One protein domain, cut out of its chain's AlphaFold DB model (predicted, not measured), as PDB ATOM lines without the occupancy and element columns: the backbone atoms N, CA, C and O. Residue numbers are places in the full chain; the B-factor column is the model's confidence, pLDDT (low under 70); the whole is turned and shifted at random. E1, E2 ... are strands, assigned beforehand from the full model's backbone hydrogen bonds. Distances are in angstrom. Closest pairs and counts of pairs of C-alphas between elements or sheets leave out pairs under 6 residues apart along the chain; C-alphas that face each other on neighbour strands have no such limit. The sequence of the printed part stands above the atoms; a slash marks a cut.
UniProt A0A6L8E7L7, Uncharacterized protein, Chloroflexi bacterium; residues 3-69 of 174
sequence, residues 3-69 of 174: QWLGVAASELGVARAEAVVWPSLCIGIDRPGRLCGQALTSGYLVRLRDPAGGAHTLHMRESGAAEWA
ATOM      1  N   GLN A   3     194.580 234.201 185.219       88.44
ATOM      2  CA  GLN A   3     193.981 234.849 184.046       88.44
ATOM      3  C   GLN A   3     194.841 235.964 183.428       88.44
ATOM      4  O   GLN A   3     194.708 236.226 182.242       88.44
ATOM      5  N   TRP A   4     195.719 236.619 184.201       91.50
ATOM      6  CA  TRP A   4     196.599 237.670 183.679       91.50
ATOM      7  C   TRP A   4     197.641 237.112 182.722       91.50
ATOM      8  O   TRP A   4     198.010 237.778 181.762       91.50
ATOM      9  N   LEU A   5     198.070 235.882 182.987       89.38
ATOM     10  CA  LEU A   5     199.066 235.160 182.211       89.38
ATOM     11  C   LEU A   5     198.430 234.366 181.063       89.38
ATOM     12  O   LEU A   5     199.142 233.922 180.167       89.38
ATOM     13  N   GLY A   6     197.100 234.215 181.067       89.69
ATOM     14  CA  GLY A   6     196.380 233.369 180.116       89.69
ATOM     15  C   GLY A   6     196.561 231.871 180.379       89.69
ATOM     16  O   GLY A   6     196.399 231.080 179.458       89.69
ATOM     17  N   VAL A   7     196.900 231.485 181.614       89.75
ATOM     18  CA  VAL A   7     197.118 230.086 182.025       89.75
ATOM     19  C   VAL A   7     196.037 229.635 183.007       89.75
ATOM     20  O   VAL A   7     195.466 230.463 183.729       89.75
ATOM     21  N   ALA A   8     195.747 228.332 183.064       91.81
ATOM     22  CA  ALA A   8     194.807 227.824 184.055       91.81
ATOM     23  C   ALA A   8     195.415 227.914 185.463       91.81
ATOM     24  O   ALA A   8     196.605 227.683 185.671       91.81
ATOM     25  N   ALA A   9     194.592 228.230 186.465       90.56
ATOM     26  CA  ALA A   9     195.072 228.374 187.841       90.56
ATOM     27  C   ALA A   9     195.683 227.077 188.402       90.56
ATOM     28  O   ALA A   9     196.620 227.147 189.188       90.56
ATOM     29  N   SER A  10     195.190 225.913 187.969       92.06
ATOM     30  CA  SER A  10     195.726 224.595 188.333       92.06
ATOM     31  C   SER A  10     197.121 224.319 187.770       92.06
ATOM     32  O   SER A  10     197.793 223.409 188.242       92.06
ATOM     33  N   GLU A  11     197.542 225.073 186.758       92.44
ATOM     34  CA  GLU A  11     198.830 224.909 186.082       92.44
ATOM     35  C   GLU A  11     199.870 225.934 186.563       92.44
ATOM     36  O   GLU A  11     201.044 225.858 186.210       92.44
ATOM     37  N   LEU A  12     199.448 226.899 187.383       92.44
ATOM     38  CA  LEU A  12     200.301 227.948 187.917       92.44
ATOM     39  C   LEU A  12     200.894 227.514 189.262       92.44
ATOM     40  O   LEU A  12     200.176 227.310 190.240       92.44
ATOM     41  N   GLY A  13     202.216 227.416 189.331       94.06
ATOM     42  CA  GLY A  13     202.927 227.119 190.569       94.06
ATOM     43  C   GLY A  13     203.204 228.377 191.390       94.06
ATOM     44  O   GLY A  13     203.592 229.409 190.844       94.06
ATOM     45  N   VAL A  14     203.079 228.294 192.716       95.12
ATOM     46  CA  VAL A  14     203.625 229.314 193.626       95.12
ATOM     47  C   VAL A  14     205.053 228.915 193.977       95.12
ATOM     48  O   VAL A  14     205.269 227.957 194.714       95.12
ATOM     49  N   ALA A  15     206.036 229.640 193.445       94.50
ATOM     50  CA  ALA A  15     207.446 229.388 193.727       94.50
ATOM     51  C   ALA A  15     207.889 230.017 195.058       94.50
ATOM     52  O   ALA A  15     208.731 229.458 195.758       94.50
ATOM     53  N   ARG A  16     207.339 231.187 195.409       95.31
ATOM     54  CA  ARG A  16     207.604 231.882 196.679       95.31
ATOM     55  C   ARG A  16     206.425 232.769 197.055       95.31
ATOM     56  O   ARG A  16     205.821 233.388 196.185       95.31
ATOM     57  N   ALA A  17     206.154 232.877 198.349       96.44
ATOM     58  CA  ALA A  17     205.306 233.912 198.922       96.44
ATOM     59  C   ALA A  17     205.939 234.365 200.240       96.44
ATOM     60  O   ALA A  17     206.131 233.554 201.144       96.44
ATOM     61  N   GLU A  18     206.309 235.637 200.331       97.75
ATOM     62  CA  GLU A  18     207.000 236.200 201.490       97.75
ATOM     63  C   GLU A  18     206.264 237.430 201.997       97.75
ATOM     64  O   GLU A  18     205.937 238.314 201.208       97.75
ATOM     65  N   ALA A  19     206.019 237.489 203.305       97.94
ATOM     66  CA  ALA A  19     205.469 238.677 203.940       97.94
ATOM     67  C   ALA A  19     206.511 239.806 203.939       97.94
ATOM     68  O   ALA A  19     207.646 239.612 204.370       97.94
ATOM     69  N   VAL A  20     206.117 240.986 203.468       98.00
ATOM     70  CA  VAL A  20     206.985 242.162 203.338       98.00
ATOM     71  C   VAL A  20     206.232 243.432 203.729       98.00
ATOM     72  O   VAL A  20     205.002 243.482 203.704       98.00
ATOM     73  N   VAL A  21     206.977 244.486 204.065       97.69
ATOM     74  CA  VAL A  21     206.424 245.827 204.290       97.69
ATOM     75  C   VAL A  21     206.918 246.747 203.185       97.69
ATOM     76  O   VAL A  21     208.110 247.025 203.069       97.69
ATOM     77  N   TRP A  22     205.990 247.228 202.367       96.50
ATOM     78  CA  TRP A  22     206.273 248.139 201.269       96.50
ATOM     79  C   TRP A  22     206.422 249.578 201.771       96.50
ATOM     80  O   TRP A  22     205.652 249.995 202.635       96.50
ATOM     81  N   PRO A  23     207.339 250.378 201.199       93.62
ATOM     82  CA  PRO A  23     207.583 251.749 201.648       93.62
ATOM     83  C   PRO A  23     206.527 252.759 201.168       93.62
ATOM     84  O   PRO A  23     206.536 253.914 201.592       93.62
ATOM     85  N   SER A  24     205.631 252.352 200.266       94.25
ATOM     86  CA  SER A  24     204.622 253.231 199.681       94.25
ATOM     87  C   SER A  24     203.271 252.541 199.525       94.25
ATOM     88  O   SER A  24     203.162 251.314 199.431       94.25
ATOM     89  N   LEU A  25     202.229 253.359 199.374       92.00
ATOM     90  CA  LEU A  25     200.897 252.893 199.017       92.00
ATOM     91  C   LEU A  25     200.849 252.257 197.627       92.00
ATOM     92  O   LEU A  25     199.846 251.639 197.315       92.00
ATOM     93  N   CYS A  26     201.879 252.367 196.788       93.56
ATOM     94  CA  CYS A  26     201.966 251.633 195.522       93.56
ATOM     95  C   CYS A  26     202.625 250.265 195.673       93.56
ATOM     96  O   CYS A  26     203.021 249.673 194.674       93.56
ATOM     97  N   ILE A  27     202.732 249.772 196.910       94.75
ATOM     98  CA  ILE A  27     203.210 248.432 197.241       94.75
ATOM     99  C   ILE A  27     204.560 248.109 196.595       94.75
ATOM    100  O   ILE A  27     204.766 247.013 196.102       94.75
ATOM    101  N   GLY A  28     205.467 249.088 196.539       89.75
ATOM    102  CA  GLY A  28     206.795 248.920 195.937       89.75
ATOM    103  C   GLY A  28     206.821 248.869 194.403       89.75
ATOM    104  O   GLY A  28     207.876 248.606 193.838       89.75
ATOM    105  N   ILE A  29     205.695 249.114 193.720       92.88
ATOM    106  CA  ILE A  29     205.635 249.268 192.258       92.88
ATOM    107  C   ILE A  29     205.493 250.748 191.918       92.88
ATOM    108  O   ILE A  29     204.392 251.270 191.685       92.88
ATOM    109  N   ASP A  30     206.640 251.411 191.861       88.94
ATOM    110  CA  ASP A  30     206.733 252.780 191.374       88.94
ATOM    111  C   ASP A  30     206.582 252.791 189.852       88.94
ATOM    112  O   ASP A  30     207.107 251.918 189.160       88.94
ATOM    113  N   ARG A  31     205.830 253.756 189.324       89.69
ATOM    114  CA  ARG A  31     205.601 253.951 187.887       89.69
ATOM    115  C   ARG A  31     205.710 255.432 187.550       89.69
ATOM    116  O   ARG A  31     205.294 256.256 188.370       89.69
ATOM    117  N   PRO A  32     206.176 255.780 186.344       87.19
ATOM    118  CA  PRO A  32     206.094 257.146 185.848       87.19
ATOM    119  C   PRO A  32     204.667 257.697 185.913       87.19
ATOM    120  O   PRO A  32     203.700 256.977 185.676       87.19
ATOM    121  N   GLY A  33     204.532 258.972 186.283       79.12
ATOM    122  CA  GLY A  33     203.245 259.675 186.340       79.12
ATOM    123  C   GLY A  33     202.313 259.280 187.496       79.12
ATOM    124  O   GLY A  33     201.363 260.009 187.777       79.12
ATOM    125  N   ARG A  34     202.580 258.186 188.225       84.75
ATOM    126  CA  ARG A  34     201.766 257.775 189.378       84.75
ATOM    127  C   ARG A  34     202.319 258.362 190.672       84.75
ATOM    128  O   ARG A  34     203.406 258.010 191.121       84.75
ATOM    129  N   LEU A  35     201.528 259.214 191.318       86.19
ATOM    130  CA  LEU A  35     201.819 259.683 192.670       86.19
ATOM    131  C   LEU A  35     201.436 258.604 193.685       86.19
ATOM    132  O   LEU A  35     200.272 258.223 193.812       86.19
ATOM    133  N   CYS A  36     202.434 258.117 194.415       88.62
ATOM    134  CA  CYS A  36     202.278 257.092 195.435       88.62
ATOM    135  C   CYS A  36     202.395 257.722 196.822       88.62
ATOM    136  O   CYS A  36     203.407 258.344 197.151       88.62
ATOM    137  N   GLY A  37     201.363 257.548 197.650       90.44
ATOM    138  CA  GLY A  37     201.412 257.993 199.041       90.44
ATOM    139  C   GLY A  37     202.560 257.320 199.798       90.44
ATOM    140  O   GLY A  37     202.810 256.127 199.620       90.44
ATOM    141  N   GLN A  38     203.256 258.089 200.632       90.62
ATOM    142  CA  GLN A  38     204.378 257.615 201.443       90.62
ATOM    143  C   GLN A  38     203.839 257.030 202.749       90.62
ATOM    144  O   GLN A  38     203.671 257.739 203.739       90.62
ATOM    145  N   ALA A  39     203.488 255.748 202.717       93.75
ATOM    146  CA  ALA A  39     202.978 255.029 203.875       93.75
ATOM    147  C   ALA A  39     203.430 253.570 203.824       93.75
ATOM    148  O   ALA A  39     203.332 252.923 202.775       93.75
ATOM    149  N   LEU A  40     203.874 253.057 204.973       96.38
ATOM    150  CA  LEU A  40     204.220 251.650 205.119       96.38
ATOM    151  C   LEU A  40     202.975 250.790 204.899       96.38
ATOM    152  O   LEU A  40     201.940 251.012 205.524       96.38
ATOM    153  N   THR A  41     203.079 249.825 203.991       96.25
ATOM    154  CA  THR A  41     201.976 248.932 203.629       96.25
ATOM    155  C   THR A  41     202.435 247.490 203.747       96.25
ATOM    156  O   THR A  41     203.265 247.044 202.959       96.25
ATOM    157  N   SER A  42     201.882 246.745 204.697       97.75
ATOM    158  CA  SER A  42     202.128 245.309 204.802       97.75
ATOM    159  C   SER A  42     201.515 244.546 203.625       97.75
ATOM    160  O   SER A  42     200.475 244.925 203.067       97.75
ATOM    161  N   GLY A  43     202.165 243.460 203.229       97.62
ATOM    162  CA  GLY A  43     201.743 242.672 202.086       97.62
ATOM    163  C   GLY A  43     202.629 241.464 201.830       97.62
ATOM    164  O   GLY A  43     203.343 241.002 202.714       97.62
ATOM    165  N   TYR A  44     202.573 240.961 200.598       97.94
ATOM    166  CA  TYR A  44     203.330 239.797 200.163       97.94
ATOM    167  C   TYR A  44     204.058 240.064 198.847       97.94
ATOM    168  O   TYR A  44     203.476 240.611 197.908       97.94
ATOM    169  N   LEU A  45     205.313 239.628 198.769       97.31
ATOM    170  CA  LEU A  45     206.040 239.425 197.522       97.31
ATOM    171  C   LEU A  45     205.800 237.980 197.074       97.31
ATOM    172  O   LEU A  45     206.232 237.034 197.738       97.31
ATOM    173  N   VAL A  46     205.092 237.807 195.963       96.62
ATOM    174  CA  VAL A  46     204.722 236.494 195.428       96.62
ATOM    175  C   VAL A  46     205.440 236.271 194.108       96.62
ATOM    176  O   VAL A  46     205.369 237.106 193.210       96.62
ATOM    177  N   ARG A  47     206.104 235.123 193.972       95.69
ATOM    178  CA  ARG A  47     206.698 234.672 192.715       95.69
ATOM    179  C   ARG A  47     205.953 233.445 192.224       95.69
ATOM    180  O   ARG A  47     205.915 232.420 192.909       95.69
ATOM    181  N   LEU A  48     205.362 233.561 191.047       94.94
ATOM    182  CA  LEU A  48     204.656 232.483 190.371       94.94
ATOM    183  C   LEU A  48     205.538 231.867 189.290       94.94
ATOM    184  O   LEU A  48     206.458 232.517 188.793       94.94
ATOM    185  N   ARG A  49     205.243 230.620 188.933       93.88
ATOM    186  CA  ARG A  49     205.851 229.910 187.814       93.88
ATOM    187  C   ARG A  49     204.760 229.373 186.893       93.88
ATOM    188  O   ARG A  49     203.850 228.696 187.368       93.88
ATOM    189  N   ASP A  50     204.847 229.689 185.609       91.19
ATOM    190  CA  ASP A  50     203.946 229.146 184.591       91.19
ATOM    191  C   ASP A  50     204.429 227.766 184.073       91.19
ATOM    192  O   ASP A  50     205.556 227.348 184.373       91.19
ATOM    193  N   PRO A  51     203.608 227.038 183.290       89.19
ATOM    194  CA  PRO A  51     203.984 225.738 182.720       89.19
ATOM    195  C   PRO A  51     205.142 225.781 181.720       89.19
ATOM    196  O   PRO A  51     205.820 224.774 181.528       89.19
ATOM    197  N   ALA A  52     205.380 226.931 181.089       87.25
ATOM    198  CA  ALA A  52     206.526 227.155 180.214       87.25
ATOM    199  C   ALA A  52     207.813 227.455 181.013       87.25
ATOM    200  O   ALA A  52     208.886 227.616 180.435       87.25
ATOM    201  N   GLY A  53     207.723 227.510 182.346       87.38
ATOM    202  CA  GLY A  53     208.826 227.802 183.250       87.38
ATOM    203  C   GLY A  53     209.074 229.295 183.468       87.38
ATOM    204  O   GLY A  53     210.083 229.637 184.093       87.38
ATOM    205  N   GLY A  54     208.197 230.168 182.964       90.00
ATOM    206  CA  GLY A  54     208.260 231.613 183.145       90.00
ATOM    207  C   GLY A  54     208.045 231.985 184.600       90.00
ATOM    208  O   GLY A  54     207.253 231.349 185.293       90.00
ATOM    209  N   ALA A  55     208.804 232.964 185.089       93.44
ATOM    210  CA  ALA A  55     208.668 233.474 186.443       93.44
ATOM    211  C   ALA A  55     207.944 234.821 186.419       93.44
ATOM    212  O   ALA A  55     208.228 235.665 185.578       93.44
ATOM    213  N   HIS A  56     207.011 235.007 187.350       95.00
ATOM    214  CA  HIS A  56     206.189 236.213 187.414       95.00
ATOM    215  C   HIS A  56     206.191 236.774 188.826       95.00
ATOM    216  O   HIS A  56     205.809 236.074 189.771       95.00
ATOM    217  N   THR A  57     206.600 238.033 188.972       96.44
ATOM    218  CA  THR A  57     206.651 238.705 190.276       96.44
ATOM    219  C   THR A  57     205.416 239.569 190.499       96.44
ATOM    220  O   THR A  57     205.082 240.437 189.694       96.44
ATOM    221  N   LEU A  58     204.728 239.338 191.613       95.88
ATOM    222  CA  LEU A  58     203.526 240.053 192.016       95.88
ATOM    223  C   LEU A  58     203.741 240.663 193.390       95.88
ATOM    224  O   LEU A  58     204.248 240.014 194.307       95.88
ATOM    225  N   HIS A  59     203.305 241.907 193.539       96.81
ATOM    226  CA  HIS A  59     203.214 242.548 194.839       96.81
ATOM    227  C   HIS A  59     201.755 242.531 195.261       96.81
ATOM    228  O   HIS A  59     200.862 242.879 194.489       96.81
ATOM    229  N   MET A  60     201.502 242.107 196.488       95.88
ATOM    230  CA  MET A  60     200.160 241.913 197.007       95.88
ATOM    231  C   MET A  60     200.015 242.647 198.333       95.88
ATOM    232  O   MET A  60     200.953 242.718 199.121       95.88
ATOM    233  N   ARG A  61     198.837 243.212 198.580       96.00
ATOM    234  CA  ARG A  61     198.437 243.757 199.882       96.00
ATOM    235  C   ARG A  61     197.924 242.643 200.777       96.00
ATOM    236  O   ARG A  61     197.393 241.652 200.286       96.00
ATOM    237  N   GLU A  62     197.935 242.870 202.085       95.38
ATOM    238  CA  GLU A  62     197.233 241.990 203.032       95.38
ATOM    239  C   GLU A  62     195.743 241.810 202.704       95.38
ATOM    240  O   GLU A  62     195.195 240.734 202.911       95.38
ATOM    241  N   SER A  63     195.097 242.828 202.120       93.50
ATOM    242  CA  SER A  63     193.692 242.750 201.692       93.50
ATOM    243  C   SER A  63     193.434 241.783 200.532       93.50
ATOM    244  O   SER A  63     192.281 241.539 200.186       93.50
ATOM    245  N   GLY A  64     194.483 241.275 199.885       91.19
ATOM    246  CA  GLY A  64     194.384 240.378 198.738       91.19
ATOM    247  C   GLY A  64     194.521 241.050 197.373       91.19
ATOM    248  O   GLY A  64     194.669 240.361 196.365       91.19
ATOM    249  N   ALA A  65     194.510 242.385 197.315       92.50
ATOM    250  CA  ALA A  65     194.746 243.108 196.070       92.50
ATOM    251  C   ALA A  65     196.195 242.908 195.606       92.50
ATOM    252  O   ALA A  65     197.123 243.184 196.364       92.50
ATOM    253  N   ALA A  66     196.379 242.464 194.365       93.62
ATOM    254  CA  ALA A  66     197.686 242.233 193.765       93.62
ATOM    255  C   ALA A  66     197.919 243.162 192.569       93.62
ATOM    256  O   ALA A  66     196.979 243.539 191.870       93.62
ATOM    257  N   GLU A  67     199.180 243.483 192.314       94.75
ATOM    258  CA  GLU A  67     199.651 244.149 191.108       94.75
ATOM    259  C   GLU A  67     200.833 243.344 190.545       94.75
ATOM    260  O   GLU A  67     201.696 242.866 191.286       94.75
ATOM    261  N   TRP A  68     200.854 243.157 189.225       96.50
ATOM    262  CA  TRP A  68     201.945 242.469 188.541       96.50
ATOM    263  C   TRP A  68     203.135 243.426 188.421       96.50
ATOM    264  O   TRP A  68     203.018 244.478 187.797       96.50
ATOM    265  N   ALA A  69     204.255 243.100 189.064       96.06
ATOM    266  CA  ALA A  69     205.411 243.987 189.147       96.06
ATOM    267  C   ALA A  69     206.283 243.953 187.887       96.06
ATOM    268  O   ALA A  69     206.804 245.004 187.509       96.06
TER     269      ALA A  69
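What this domain is: This is residues 3 to 69 of the 174 residues of an uncharacterized protein of Chloroflexi bacterium (UniProt A0A6L8E7L7). What does the domain look like? It is a single twisted sheet of four strands, E1 to E4, side by side in chain order, with a long loop, residues 23 to 40, swinging out beyond the end of E1 and the beginning of E2. The sheet is a meander, each strand the antiparallel neighbour of the one before. What are its make-up and size? The printed part has 67 residues with four named strands and no named helix: the class is all strand, though under half of the residues, 29, are in named elements. It is only just compact, close to loose, with a radius of gyration of the C-alphas of 12.9 A and spans of 37 by 25 by 17 A.

How they stand to each other: How does the sheet begin? E1, residues 13 to 22, an edge strand, forms a hairpin with E2, residues 41 to 49, antiparallel at 161 degrees. N 18 and O 45 are within hydrogen-bond range at 2.9 A. What follows? E2 forms a hairpin with E3, residues 55 to 61, at 158 degrees, with N 46 and O 58 2.9 A apart. E3 forms a hairpin with E4, residues 66 to 68, the other edge strand, at 148 degrees, with N 67 and O 59 2.8 A apart; E1 and E4 are apart.

Where its parts are: Where do the strands run? E1 begins at C-alpha 13 (202.927, 227.119, 190.569), spans 23.8 A and bends by 61 degrees at residue 19. E2 spans 25.0 A and E3 19.8 A. Where does E4 end? It ends at C-alpha 68 (201.945, 242.469, 188.541), after 6.7 A.

The domain as a whole: How far does it reach? The two C-alphas farthest apart, those of Gln 38 and Ala 52, are 37.2 A apart. The sheet is only just strongly twisted, its C-alphas up to 4.2 A off the best plane. Are there cuts, long links or weak places? The printed part has no cut; the link E1 to E2 is long, and the other two are tight. The mean pLDDT of the printed part is 93.0, and no printed residue is under 70.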